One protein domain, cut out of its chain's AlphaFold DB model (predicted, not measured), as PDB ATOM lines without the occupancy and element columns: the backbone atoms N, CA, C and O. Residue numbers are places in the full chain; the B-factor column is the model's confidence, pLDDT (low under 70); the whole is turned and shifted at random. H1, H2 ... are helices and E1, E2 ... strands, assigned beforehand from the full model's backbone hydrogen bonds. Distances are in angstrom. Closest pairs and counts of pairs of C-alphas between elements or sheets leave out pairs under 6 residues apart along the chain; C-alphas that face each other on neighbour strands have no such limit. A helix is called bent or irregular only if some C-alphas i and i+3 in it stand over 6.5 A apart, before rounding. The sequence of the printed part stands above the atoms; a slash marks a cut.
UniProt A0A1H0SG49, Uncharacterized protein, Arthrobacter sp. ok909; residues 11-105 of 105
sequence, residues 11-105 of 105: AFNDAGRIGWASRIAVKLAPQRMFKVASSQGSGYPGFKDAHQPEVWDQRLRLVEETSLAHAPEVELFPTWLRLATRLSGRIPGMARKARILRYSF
ATOM      1  N   ALA A  11      50.622   0.097  -6.949       90.62
ATOM      2  CA  ALA A  11      49.224   0.183  -6.554       90.62
ATOM      3  C   ALA A  11      48.340   0.411  -7.784       90.62
ATOM      4  O   ALA A  11      48.538   1.365  -8.539       90.62
ATOM      5  N   PHE A  12      47.342  -0.448  -7.967       87.00
ATOM      6  CA  PHE A  12      46.310  -0.292  -8.984       87.00
ATOM      7  C   PHE A  12      45.002   0.122  -8.326       87.00
ATOM      8  O   PHE A  12      44.503  -0.560  -7.432       87.00
ATOM      9  N   ASN A  13      44.414   1.213  -8.815       82.94
ATOM     10  CA  ASN A  13      43.006   1.495  -8.576       82.94
ATOM     11  C   ASN A  13      42.182   0.616  -9.526       82.94
ATOM     12  O   ASN A  13      41.904   0.997 -10.665       82.94
ATOM     13  N   ASP A  14      41.842  -0.584  -9.066       79.94
ATOM     14  CA  ASP A  14      41.023  -1.566  -9.775       79.94
ATOM     15  C   ASP A  14      39.535  -1.182  -9.676       79.94
ATOM     16  O   ASP A  14      38.681  -1.883  -9.122       79.94
ATOM     17  N   ALA A  15      39.229   0.011 -10.191       70.56
ATOM     18  CA  ALA A  15      37.880   0.524 -10.297       70.56
ATOM     19  C   ALA A  15      37.151  -0.216 -11.426       70.56
ATOM     20  O   ALA A  15      37.298   0.090 -12.611       70.56
ATOM     21  N   GLY A  16      36.376  -1.233 -11.049       61.84
ATOM     22  CA  GLY A  16      35.598  -2.038 -11.980       61.84
ATOM     23  C   GLY A  16      34.505  -1.241 -12.703       61.84
ATOM     24  O   GLY A  16      34.202  -0.086 -12.400       61.84
ATOM     25  N   ARG A  17      33.848  -1.890 -13.671       59.00
ATOM     26  CA  ARG A  17      32.899  -1.232 -14.589       59.00
ATOM     27  C   ARG A  17      31.831  -0.396 -13.865       59.00
ATOM     28  O   ARG A  17      31.051  -0.911 -13.048       59.00
ATOM     29  N   ILE A  18      31.700   0.865 -14.284       58.44
ATOM     30  CA  ILE A  18      30.581   1.744 -13.915       58.44
ATOM     31  C   ILE A  18      29.273   1.072 -14.361       58.44
ATOM     32  O   ILE A  18      29.027   0.864 -15.554       58.44
ATOM     33  N   GLY A  19      28.445   0.679 -13.387       56.03
ATOM     34  CA  GLY A  19      27.156   0.030 -13.633       56.03
ATOM     35  C   GLY A  19      26.122   0.998 -14.214       56.03
ATOM     36  O   GLY A  19      26.300   2.212 -14.169       56.03
ATOM     37  N   TRP A  20      25.013   0.472 -14.737       52.44
ATOM     38  CA  TRP A  20      23.939   1.282 -15.331       52.44
ATOM     39  C   TRP A  20      23.369   2.326 -14.351       52.44
ATOM     40  O   TRP A  20      23.192   3.478 -14.734       52.44
ATOM     41  N   ALA A  21      23.193   1.966 -13.075       58.72
ATOM     42  CA  ALA A  21      22.746   2.887 -12.029       58.72
ATOM     43  C   ALA A  21      23.751   4.032 -11.800       58.72
ATOM     44  O   ALA A  21      23.374   5.198 -11.733       58.72
ATOM     45  N   SER A  22      25.049   3.718 -11.780       60.94
ATOM     46  CA  SER A  22      26.120   4.714 -11.674       60.94
ATOM     47  C   SER A  22      26.195   5.613 -12.916       60.94
ATOM     48  O   SER A  22      26.468   6.798 -12.781       60.94
ATOM     49  N   ARG A  23      25.888   5.101 -14.119       62.94
ATOM     50  CA  ARG A  23      25.772   5.930 -15.336       62.94
ATOM     51  C   ARG A  23      24.609   6.912 -15.259       62.94
ATOM     52  O   ARG A  23      24.766   8.052 -15.682       62.94
ATOM     53  N   ILE A  24      23.464   6.483 -14.727       63.69
ATOM     54  CA  ILE A  24      22.312   7.367 -14.507       63.69
ATOM     55  C   ILE A  24      22.678   8.446 -13.484       63.69
ATOM     56  O   ILE A  24      22.463   9.623 -13.752       63.69
ATOM     57  N   ALA A  25      23.320   8.074 -12.373       63.47
ATOM     58  CA  ALA A  25      23.797   9.030 -11.377       63.47
ATOM     59  C   ALA A  25      24.796  10.046 -11.966       63.47
ATOM     60  O   ALA A  25      24.635  11.240 -11.752       63.47
ATOM     61  N   VAL A  26      25.770   9.606 -12.774       62.56
ATOM     62  CA  VAL A  26      26.715  10.497 -13.481       62.56
ATOM     63  C   VAL A  26      25.996  11.425 -14.465       62.56
ATOM     64  O   VAL A  26      26.375  12.585 -14.595       62.56
ATOM     65  N   LYS A  27      24.953  10.935 -15.149       61.41
ATOM     66  CA  LYS A  27      24.157  11.726 -16.099       61.41
ATOM     67  C   LYS A  27      23.285  12.780 -15.404       61.41
ATOM     68  O   LYS A  27      23.015  13.814 -16.003       61.41
ATOM     69  N   LEU A  28      22.846  12.509 -14.174       63.38
ATOM     70  CA  LEU A  28      21.989  13.395 -13.378       63.38
ATOM     71  C   LEU A  28      22.776  14.332 -12.444       63.38
ATOM     72  O   LEU A  28      22.231  15.333 -11.986       63.38
ATOM     73  N   ALA A  29      24.039  14.024 -12.145       60.41
ATOM     74  CA  ALA A  29      24.880  14.827 -11.267       60.41
ATOM     75  C   ALA A  29      25.487  16.054 -11.985       60.41
ATOM     76  O   ALA A  29      25.672  16.036 -13.205       60.41
ATOM     77  N   PRO A  30      25.875  17.114 -11.246       59.16
ATOM     78  CA  PRO A  30      26.562  18.266 -11.824       59.16
ATOM     79  C   PRO A  30      27.847  17.822 -12.541       59.16
ATOM     80  O   PRO A  30      28.761  17.278 -11.916       59.16
ATOM     81  N   GLN A  31      27.939  18.078 -13.853       57.03
ATOM     82  CA  GLN A  31      28.985  17.530 -14.735       57.03
ATOM     83  C   GLN A  31      30.432  17.781 -14.270       57.03
ATOM     84  O   GLN A  31      31.340  17.042 -14.646       57.03
ATOM     85  N   ARG A  32      30.669  18.801 -13.434       58.47
ATOM     86  CA  ARG A  32      32.005  19.129 -12.913       58.47
ATOM     87  C   ARG A  32      32.559  18.073 -11.947       58.47
ATOM     88  O   ARG A  32      33.761  17.847 -11.969       58.47
ATOM     89  N   MET A  33      31.719  17.404 -11.150       54.94
ATOM     90  CA  MET A  33      32.182  16.429 -10.143       54.94
ATOM     91  C   MET A  33      32.575  15.074 -10.743       54.94
ATOM     92  O   MET A  33      33.436  14.391 -10.199       54.94
ATOM     93  N   PHE A  34      31.977  14.684 -11.872       57.38
ATOM     94  CA  PHE A  34      32.159  13.347 -12.448       57.38
ATOM     95  C   PHE A  34      32.959  13.324 -13.747       57.38
ATOM     96  O   PHE A  34      33.137  12.250 -14.309       57.38
ATOM     97  N   LYS A  35      33.506  14.459 -14.202       54.94
ATOM     98  CA  LYS A  35      34.284  14.532 -15.450       54.94
ATOM     99  C   LYS A  35      35.455  13.531 -15.475       54.94
ATOM    100  O   LYS A  35      35.688  12.892 -16.496       54.94
ATOM    101  N   VAL A  36      36.109  13.331 -14.325       54.25
ATOM    102  CA  VAL A  36      37.221  12.374 -14.124       54.25
ATOM    103  C   VAL A  36      36.738  10.919 -14.035       54.25
ATOM    104  O   VAL A  36      37.405   9.999 -14.504       54.25
ATOM    105  N   ALA A  37      35.553  10.686 -13.468       54.28
ATOM    106  CA  ALA A  37      34.943   9.356 -13.420       54.28
ATOM    107  C   ALA A  37      34.395   8.936 -14.795       54.28
ATOM    108  O   ALA A  37      34.471   7.770 -15.160       54.28
ATOM    109  N   SER A  38      33.884   9.883 -15.587       52.62
ATOM    110  CA  SER A  38      33.416   9.638 -16.952       52.62
ATOM    111  C   SER A  38      34.552   9.421 -17.957       52.62
ATOM    112  O   SER A  38      34.318   8.790 -18.984       52.62
ATOM    113  N   SER A  39      35.765   9.918 -17.675       54.22
ATOM    114  CA  SER A  39      36.953   9.698 -18.514       54.22
ATOM    115  C   SER A  39      37.704   8.402 -18.187       54.22
ATOM    116  O   SER A  39      38.474   7.930 -19.020       54.22
ATOM    117  N   GLN A  40      37.468   7.794 -17.015       55.81
ATOM    118  CA  GLN A  40      37.860   6.411 -16.720       55.81
ATOM    119  C   GLN A  40      36.940   5.478 -17.519       55.81
ATOM    120  O   GLN A  40      35.864   5.082 -17.077       55.81
ATOM    121  N   GLY A  41      37.317   5.254 -18.777       52.31
ATOM    122  CA  GLY A  41      36.474   4.708 -19.832       52.31
ATOM    123  C   GLY A  41      35.682   3.449 -19.469       52.31
ATOM    124  O   GLY A  41      36.125   2.560 -18.747       52.31
ATOM    125  N   SER A  42      34.510   3.323 -20.093       53.38
ATOM    126  CA  SER A  42      33.543   2.221 -19.982       53.38
ATOM    127  C   SER A  42      34.044   0.816 -20.380       53.38
ATOM    128  O   SER A  42      33.220  -0.105 -20.493       53.38
ATOM    129  N   GLY A  43      35.345   0.671 -20.653       60.03
ATOM    130  CA  GLY A  43      35.978  -0.498 -21.259       60.03
ATOM    131  C   GLY A  43      36.770  -1.388 -20.301       60.03
ATOM    132  O   GLY A  43      36.820  -2.586 -20.551       60.03
ATOM    133  N   TYR A  44      37.333  -0.862 -19.205       69.00
ATOM    134  CA  TYR A  44      38.060  -1.687 -18.232       69.00
ATOM    135  C   TYR A  44      37.077  -2.281 -17.209       69.00
ATOM    136  O   TYR A  44      36.418  -1.531 -16.484       69.00
ATOM    137  N   PRO A  45      36.894  -3.614 -17.164       70.06
ATOM    138  CA  PRO A  45      35.963  -4.229 -16.226       70.06
ATOM    139  C   PRO A  45      36.534  -4.376 -14.809       70.06
ATOM    140  O   PRO A  45      35.779  -4.774 -13.922       70.06
ATOM    141  N   GLY A  46      37.809  -4.038 -14.604       78.56
ATOM    142  CA  GLY A  46      38.597  -4.490 -13.463       78.56
ATOM    143  C   GLY A  46      39.199  -5.877 -13.703       78.56
ATOM    144  O   GLY A  46      38.801  -6.590 -14.633       78.56
ATOM    145  N   PHE A  47      40.149  -6.283 -12.869       85.94
ATOM    146  CA  PHE A  47      40.667  -7.648 -12.883       85.94
ATOM    147  C   PHE A  47      39.625  -8.630 -12.340       85.94
ATOM    148  O   PHE A  47      39.061  -8.435 -11.267       85.94
ATOM    149  N   LYS A  48      39.366  -9.734 -13.051       84.62
ATOM    150  CA  LYS A  48      38.542 -10.819 -12.484       84.62
ATOM    151  C   LYS A  48      39.252 -11.502 -11.316       84.62
ATOM    152  O   LYS A  48      38.603 -11.838 -10.331       84.62
ATOM    153  N   ASP A  49      40.562 -11.664 -11.456       88.69
ATOM    154  CA  ASP A  49      41.468 -12.251 -10.479       88.69
ATOM    155  C   ASP A  49      42.543 -11.220 -10.113       88.69
ATOM    156  O   ASP A  49      43.231 -10.700 -10.993       88.69
ATOM    157  N   ALA A  50      42.672 -10.916  -8.820       90.06
ATOM    158  CA  ALA A  50      43.662  -9.970  -8.322       90.06
ATOM    159  C   ALA A  50      45.105 -10.470  -8.515       90.06
ATOM    160  O   ALA A  50      46.021  -9.661  -8.498       90.06
ATOM    161  N   HIS A  51      45.348 -11.751  -8.781       92.88
ATOM    162  CA  HIS A  51      46.699 -12.249  -9.068       92.88
ATOM    163  C   HIS A  51      47.091 -12.142 -10.549       92.88
ATOM    164  O   HIS A  51      48.228 -12.441 -10.907       92.88
ATOM    165  N   GLN A  52      46.205 -11.659 -11.431       92.19
ATOM    166  CA  GLN A  52      46.507 -11.516 -12.861       92.19
ATOM    167  C   GLN A  52      47.803 -10.717 -13.137       92.19
ATOM    168  O   GLN A  52      48.558 -11.141 -14.012       92.19
ATOM    169  N   PRO A  53      48.125  -9.616 -12.428       92.00
ATOM    170  CA  PRO A  53      49.388  -8.906 -12.649       92.00
ATOM    171  C   PRO A  53      50.650  -9.702 -12.288       92.00
ATOM    172  O   PRO A  53      51.716  -9.403 -12.818       92.00
ATOM    173  N   GLU A  54      50.558 -10.734 -11.445       93.75
ATOM    174  CA  GLU A  54      51.715 -11.564 -11.071       93.75
ATOM    175  C   GLU A  54      52.247 -12.397 -12.244       93.75
ATOM    176  O   GLU A  54      53.415 -12.776 -12.259       93.75
ATOM    177  N   VAL A  55      51.430 -12.650 -13.273       93.38
ATOM    178  CA  VAL A  55      51.894 -13.358 -14.479       93.38
ATOM    179  C   VAL A  55      52.718 -12.469 -15.414       93.38
ATOM    180  O   VAL A  55      53.342 -12.975 -16.344       93.38
ATOM    181  N   TRP A  56      52.715 -11.148 -15.203       91.44
ATOM    182  CA  TRP A  56      53.490 -10.204 -16.015       91.44
ATOM    183  C   TRP A  56      54.963 -10.181 -15.617       91.44
ATOM    184  O   TRP A  56      55.824  -9.944 -16.462       91.44
ATOM    185  N   ASP A  57      55.249 -10.425 -14.338       89.56
ATOM    186  CA  ASP A  57      56.594 -10.513 -13.784       89.56
ATOM    187  C   ASP A  57      56.573 -11.435 -12.561       89.56
ATOM    188  O   ASP A  57      55.842 -11.189 -11.603       89.56
ATOM    189  N   GLN A  58      57.427 -12.460 -12.556       89.38
ATOM    190  CA  GLN A  58      57.509 -13.435 -11.468       89.38
ATOM    191  C   GLN A  58      57.914 -12.840 -10.117       89.38
ATOM    192  O   GLN A  58      57.791 -13.534  -9.108       89.38
ATOM    193  N   ARG A  59      58.400 -11.597 -10.072       91.75
ATOM    194  CA  ARG A  59      58.709 -10.877  -8.831       91.75
ATOM    195  C   ARG A  59      57.483 -10.220  -8.206       91.75
ATOM    196  O   ARG A  59      57.487  -9.988  -7.003       91.75
ATOM    197  N   LEU A  60      56.436  -9.953  -8.990       93.69
ATOM    198  CA  LEU A  60      55.223  -9.322  -8.484       93.69
ATOM    199  C   LEU A  60      54.466 -10.266  -7.555       93.69
ATOM    200  O   LEU A  60      54.160 -11.403  -7.912       93.69
ATOM    201  N   ARG A  61      54.142  -9.776  -6.362       95.56
ATOM    202  CA  ARG A  61      53.319 -10.476  -5.374       95.56
ATOM    203  C   ARG A  61      52.267  -9.530  -4.839       95.56
ATOM    204  O   ARG A  61      52.615  -8.445  -4.383       95.56
ATOM    205  N   LEU A  62      51.001  -9.930  -4.900       95.81
ATOM    206  CA  LEU A  62      49.901  -9.210  -4.275       95.81
ATOM    207  C   LEU A  62      50.107  -9.236  -2.759       95.81
ATOM    208  O   LEU A  62      50.134 -10.301  -2.145       95.81
ATOM    209  N   VAL A  63      50.260  -8.059  -2.161       96.12
ATOM    210  CA  VAL A  63      50.432  -7.899  -0.711       96.12
ATOM    211  C   VAL A  63      49.164  -7.399  -0.035       96.12
ATOM    212  O   VAL A  63      48.984  -7.615   1.160       96.12
ATOM    213  N   GLU A  64      48.272  -6.741  -0.780       93.06
ATOM    214  CA  GLU A  64      47.040  -6.191  -0.225       93.06
ATOM    215  C   GLU A  64      45.943  -6.048  -1.284       93.06
ATOM    216  O   GLU A  64      46.154  -5.475  -2.353       93.06
ATOM    217  N   GLU A  65      44.744  -6.519  -0.936       91.44
ATOM    218  CA  GLU A  65      43.492  -6.199  -1.617       91.44
ATOM    219  C   GLU A  65      42.604  -5.442  -0.628       91.44
ATOM    220  O   GLU A  65      42.053  -6.019   0.310       91.44
ATOM    221  N   THR A  66      42.467  -4.133  -0.830       88.31
ATOM    222  CA  THR A  66      41.573  -3.293  -0.028       88.31
ATOM    223  C   THR A  66      40.504  -2.654  -0.904       88.31
ATOM    224  O   THR A  66      40.555  -2.712  -2.131       88.31
ATOM    225  N   SER A  67      39.488  -2.066  -0.285       86.31
ATOM    226  CA  SER A  67      38.458  -1.300  -0.985       86.31
ATOM    227  C   SER A  67      38.549   0.148  -0.546       86.31
ATOM    228  O   SER A  67      38.675   0.414   0.649       86.31
ATOM    229  N   LEU A  68      38.367   1.083  -1.480       84.69
ATOM    230  CA  LEU A  68      38.215   2.505  -1.177       84.69
ATOM    231  C   LEU A  68      37.176   2.732  -0.073       84.69
ATOM    232  O   LEU A  68      37.332   3.634   0.733       84.69
ATOM    233  N   ALA A  69      36.135   1.896  -0.001       85.75
ATOM    234  CA  ALA A  69      35.099   2.004   1.020       85.75
ATOM    235  C   ALA A  69      35.595   1.826   2.466       85.75
ATOM    236  O   ALA A  69      34.903   2.244   3.396       85.75
ATOM    237  N   HIS A  70      36.768   1.219   2.645       85.06
ATOM    238  CA  HIS A  70      37.430   1.019   3.932       85.06
ATOM    239  C   HIS A  70      38.620   1.964   4.137       85.06
ATOM    240  O   HIS A  70      39.230   1.944   5.204       85.06
ATOM    241  N   ALA A  71      38.947   2.791   3.142       86.12
ATOM    242  CA  ALA A  71      40.060   3.720   3.215       86.12
ATOM    243  C   ALA A  71      39.720   4.909   4.139       86.12
ATOM    244  O   ALA A  71      38.584   5.405   4.108       86.12
ATOM    245  N   PRO A  72      40.665   5.391   4.964       86.38
ATOM    246  CA  PRO A  72      40.423   6.506   5.882       86.38
ATOM    247  C   PRO A  72      40.056   7.808   5.151       86.38
ATOM    248  O   PRO A  72      39.321   8.634   5.688       86.38
ATOM    249  N   GLU A  73      40.484   7.975   3.900       85.25
ATOM    250  CA  GLU A  73      40.198   9.133   3.050       85.25
ATOM    251  C   GLU A  73      38.699   9.321   2.781       85.25
ATOM    252  O   GLU A  73      38.265  10.425   2.452       85.25
ATOM    253  N   VAL A  74      37.878   8.281   2.980       85.31
ATOM    254  CA  VAL A  74      36.412   8.378   2.911       85.31
ATOM    255  C   VAL A  74      35.867   9.413   3.904       85.31
ATOM    256  O   VAL A  74      34.836  10.031   3.638       85.31
ATOM    257  N   GLU A  75      36.573   9.684   5.005       87.81
ATOM    258  CA  GLU A  75      36.205  10.742   5.955       87.81
ATOM    259  C   GLU A  75      36.246  12.151   5.361       87.81
ATOM    260  O   GLU A  75      35.540  13.040   5.841       87.81
ATOM    261  N   LEU A  76      37.006  12.359   4.286       89.38
ATOM    262  CA  LEU A  76      37.083  13.643   3.589       89.38
ATOM    263  C   LEU A  76      35.857  13.891   2.698       89.38
ATOM    264  O   LEU A  76      35.655  15.003   2.211       89.38
ATOM    265  N   PHE A  77      35.021  12.875   2.467       82.75
ATOM    266  CA  PHE A  77      33.850  13.018   1.613       82.75
ATOM    267  C   PHE A  77      32.730  13.805   2.309       82.75
ATOM    268  O   PHE A  77      32.548  13.695   3.534       82.75
ATOM    269  N   PRO A  78      31.899  14.526   1.526       87.62
ATOM    270  CA  PRO A  78      30.622  15.041   2.006       87.62
ATOM    271  C   PRO A  78      29.813  13.930   2.686       87.62
ATOM    272  O   PRO A  78      29.803  12.793   2.212       87.62
ATOM    273  N   THR A  79      29.117  14.249   3.777       88.25
ATOM    274  CA  THR A  79      28.497  13.266   4.687       88.25
ATOM    275  C   THR A  79      27.655  12.205   3.979       88.25
ATOM    276  O   THR A  79      27.794  11.017   4.254       88.25
ATOM    277  N   TRP A  80      26.805  12.605   3.031       83.56
ATOM    278  CA  TRP A  80      25.952  11.660   2.306       83.56
ATOM    279  C   TRP A  80      26.769  10.690   1.438       83.56
ATOM    280  O   TRP A  80      26.463   9.499   1.388       83.56
ATOM    281  N   LEU A  81      27.839  11.178   0.800       82.06
ATOM    282  CA  LEU A  81      28.708  10.375  -0.055       82.06
ATOM    283  C   LEU A  81      29.555   9.422   0.789       82.06
ATOM    284  O   LEU A  81      29.654   8.248   0.461       82.06
ATOM    285  N   ARG A  82      30.074   9.893   1.926       88.12
ATOM    286  CA  ARG A  82      30.756   9.062   2.928       88.12
ATOM    287  C   ARG A  82      29.901   7.870   3.356       88.12
ATOM    288  O   ARG A  82      30.365   6.730   3.335       88.12
ATOM    289  N   LEU A  83      28.641   8.128   3.714       88.25
ATOM    290  CA  LEU A  83      27.694   7.087   4.115       88.25
ATOM    291  C   LEU A  83      27.413   6.113   2.967       88.25
ATOM    292  O   LEU A  83      27.487   4.901   3.169       88.25
ATOM    293  N   ALA A  84      27.155   6.624   1.761       84.31
ATOM    294  CA  ALA A  84      26.931   5.796   0.580       84.31
ATOM    295  C   ALA A  84      28.148   4.904   0.258       84.31
ATOM    296  O   ALA A  84      27.990   3.716  -0.029       84.31
ATOM    297  N   THR A  85      29.363   5.444   0.363       84.12
ATOM    298  CA  THR A  85      30.617   4.719   0.131       84.12
ATOM    299  C   THR A  85      30.828   3.617   1.171       84.12
ATOM    300  O   THR A  85      31.050   2.468   0.790       84.12
ATOM    301  N   ARG A  86      30.656   3.905   2.469       87.50
ATOM    302  CA  ARG A  86      30.750   2.889   3.536       87.50
ATOM    303  C   ARG A  86      29.709   1.778   3.383       87.50
ATOM    304  O   ARG A  86      30.028   0.604   3.548       87.50
ATOM    305  N   LEU A  87      28.466   2.131   3.045       88.12
ATOM    306  CA  LEU A  87      27.405   1.151   2.784       88.12
ATOM    307  C   LEU A  87      27.739   0.264   1.581       88.12
ATOM    308  O   LEU A  87      27.539  -0.948   1.644       88.12
ATOM    309  N   SER A  88      28.314   0.838   0.524       82.62
ATOM    310  CA  SER A  88      28.772   0.077  -0.642       82.62
ATOM    311  C   SER A  88      29.872  -0.928  -0.275       82.62
ATOM    312  O   SER A  88      29.866  -2.043  -0.791       82.62
ATOM    313  N   GLY A  89      30.760  -0.582   0.666       84.88
ATOM    314  CA  GLY A  89      31.795  -1.484   1.188       84.88
ATOM    315  C   GLY A  89      31.251  -2.724   1.901       84.88
ATOM    316  O   GLY A  89      31.881  -3.776   1.872       84.88
ATOM    317  N   ARG A  90      30.042  -2.650   2.469       85.62
ATOM    318  CA  ARG A  90      29.391  -3.802   3.120       85.62
ATOM    319  C   ARG A  90      28.754  -4.782   2.140       85.62
ATOM    320  O   ARG A  90      28.390  -5.883   2.538       85.62
ATOM    321  N   ILE A  91      28.597  -4.394   0.875       82.88
ATOM    322  CA  ILE A  91      28.029  -5.245  -0.170       82.88
ATOM    323  C   ILE A  91      29.201  -5.848  -0.959       82.88
ATOM    324  O   ILE A  91      29.835  -5.121  -1.725       82.88
ATOM    325  N   PRO A  92      29.485  -7.164  -0.867       78.38
ATOM    326  CA  PRO A  92      30.686  -7.764  -1.466       78.38
ATOM    327  C   PRO A  92      30.845  -7.507  -2.973       78.38
ATOM    328  O   PRO A  92      31.951  -7.363  -3.491       78.38
ATOM    329  N   GLY A  93      29.733  -7.432  -3.711       75.44
ATOM    330  CA  GLY A  93      29.742  -7.113  -5.141       75.44
ATOM    331  C   GLY A  93      30.058  -5.647  -5.461       75.44
ATOM    332  O   GLY A  93      30.557  -5.364  -6.546       75.44
ATOM    333  N   MET A  94      29.775  -4.717  -4.544       73.81
ATOM    334  CA  MET A  94      30.078  -3.287  -4.699       73.81
ATOM    335  C   MET A  94      31.451  -2.933  -4.131       73.81
ATOM    336  O   MET A  94      32.168  -2.164  -4.761       73.81
ATOM    337  N   ALA A  95      31.863  -3.551  -3.022       79.00
ATOM    338  CA  ALA A  95      33.206  -3.406  -2.463       79.00
ATOM    339  C   ALA A  95      34.297  -3.764  -3.488       79.00
ATOM    340  O   ALA A  95      35.296  -3.055  -3.611       79.00
ATOM    341  N   ARG A  96      34.041  -4.800  -4.305       76.44
ATOM    342  CA  ARG A  96      34.917  -5.223  -5.410       76.44
ATOM    343  C   ARG A  96      35.032  -4.223  -6.565       76.44
ATOM    344  O   ARG A  96      35.930  -4.358  -7.384       76.44
ATOM    345  N   LYS A  97      34.140  -3.233  -6.666       76.69
ATOM    346  CA  LYS A  97      34.175  -2.236  -7.751       76.69
ATOM    347  C   LYS A  97      35.101  -1.060  -7.483       76.69
ATOM    348  O   LYS A  97      35.304  -0.262  -8.387       76.69
ATOM    349  N   ALA A  98      35.612  -0.930  -6.268       77.50
ATOM    350  CA  ALA A  98      36.526   0.137  -5.889       77.50
ATOM    351  C   ALA A  98      37.729  -0.465  -5.165       77.50
ATOM    352  O   ALA A  98      38.050  -0.052  -4.051       77.50
ATOM    353  N   ARG A  99      38.321  -1.515  -5.748       88.25
ATOM    354  CA  ARG A  99      39.471  -2.180  -5.146       88.25
ATOM    355  C   ARG A  99      40.732  -1.378  -5.373       88.25
ATOM    356  O   ARG A  99      40.923  -0.771  -6.420       88.25
ATOM    357  N   ILE A 100      41.600  -1.428  -4.384       88.62
ATOM    358  CA  ILE A 100      42.971  -0.973  -4.478       88.62
ATOM    359  C   ILE A 100      43.815  -2.228  -4.283       88.62
ATOM    360  O   ILE A 100      43.717  -2.885  -3.245       88.62
ATOM    361  N   LEU A 101      44.571  -2.590  -5.316       92.62
ATOM    362  CA  LEU A 101      45.439  -3.765  -5.322       92.62
ATOM    363  C   LEU A 101      46.883  -3.296  -5.208       92.62
ATOM    364  O   LEU A 101      47.332  -2.515  -6.051       92.62
ATOM    365  N   ARG A 102      47.599  -3.753  -4.183       94.12
ATOM    366  CA  ARG A 102      49.001  -3.402  -3.949       94.12
ATOM    367  C   ARG A 102      49.876  -4.627  -4.140       94.12
ATOM    368  O   ARG A 102      49.600  -5.682  -3.572       94.12
ATOM    369  N   TYR A 103      50.936  -4.470  -4.917       95.00
ATOM    370  CA  TYR A 103      51.906  -5.515  -5.213       95.00
ATOM    371  C   TYR A 103      53.296  -5.051  -4.811       95.00
ATOM    372  O   TYR A 103      53.638  -3.899  -5.062       95.00
ATOM    373  N   SER A 104      54.103  -5.946  -4.259       95.19
ATOM    374  CA  SER A 104      55.547  -5.746  -4.099       95.19
ATOM    375  C   SER A 104      56.310  -6.463  -5.212       95.19
ATOM    376  O   SER A 104      55.809  -7.459  -5.739       95.19
ATOM    377  N   PHE A 105      57.520  -6.010  -5.534       92.19
ATOM    378  CA  PHE A 105      58.455  -6.699  -6.434       92.19
ATOM    379  C   PHE A 105      59.910  -6.410  -6.070       92.19
ATOM    380  O   PHE A 105      60.143  -5.447  -5.306       92.19
TER     381      PHE A 105
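This is residues 11 to 105 of the 105 residues of an uncharacterized protein of Arthrobacter sp. ok909 (UniProt A0A1H0SG49). A small three-stranded sheet forms one end, with short H3 over E2; beyond the end where E1 and E2 stop and E3 starts, two separate helical prongs, H1 with H2 and H4 with H5, reach away. Residues 28 to 33 stick out. The printed part has 95 residues, with E1 H1 H2 H3 E2 H4 H5 H6 E3 along the chain, a mixed class; the sheet is antiparallel, order E1, E3, E2. It is only just compact, close to loose, with a radius of gyration of the C-alphas of 14.6 A, and spans 44 by 27 by 22 A.

E1 is residues 11 to 15, from C-alpha 11 at (49.224, 0.183, -6.554); E3, residues 98 to 104, measures 20.0 A and ends with C-alpha 104 at (55.547, -5.746, -4.099); E2, residues 61 to 67, measures 18.0 A. The helices are H1, 20 to 28, 12.4 A; H2, 31 to 39; H3, 52 to 55; H4, 72 to 76; H5, 79 to 89, 15.5 A; and H6, 92 to 95.

Between the antiparallel neighbours E1 and E3, N 12 and O 101 are within hydrogen-bond range at 2.8 A, and between the antiparallel neighbours E3 and E2, N 100 and O 66 are within hydrogen-bond range at 2.8 A. H3 is on the sheet, only just over E2 with 3 C-alphas; C-alphas 54 and 61 are closest, 6.0 A. H5 only grazes the sheet with residues 85 to 89. H4 and H5 touch, closest at C-alphas 74 and 82, 5.7 A. H5 and H6 only just touch, only at the corner, with 3 pairs of C-alphas within 8 A; 89 and 95 are closest, 4.4 A. H1 and H2 are close but not clearly touching, closest at C-alphas 26 and 34, 6.2 A; H1 is apart from H5. H2 is irregular, C-alphas 33 and 36 being 7.6 A apart. Every O i to N i+4 pair is within hydrogen-bond range in H1 and H5, 3 of 5 in H2, and 0 of 1 in H4, where 2 of 2 O i to N i+3 pairs are; H3 and H6 are too short for an i+4 pair.

The farthest C-alphas, of Leu 28 and Gln 58, are 44.6 A apart. The printed part has no cut, and the link from H2 to H3 is long, 12 residues. Residues 16 to 44 of this model have pLDDT under 70.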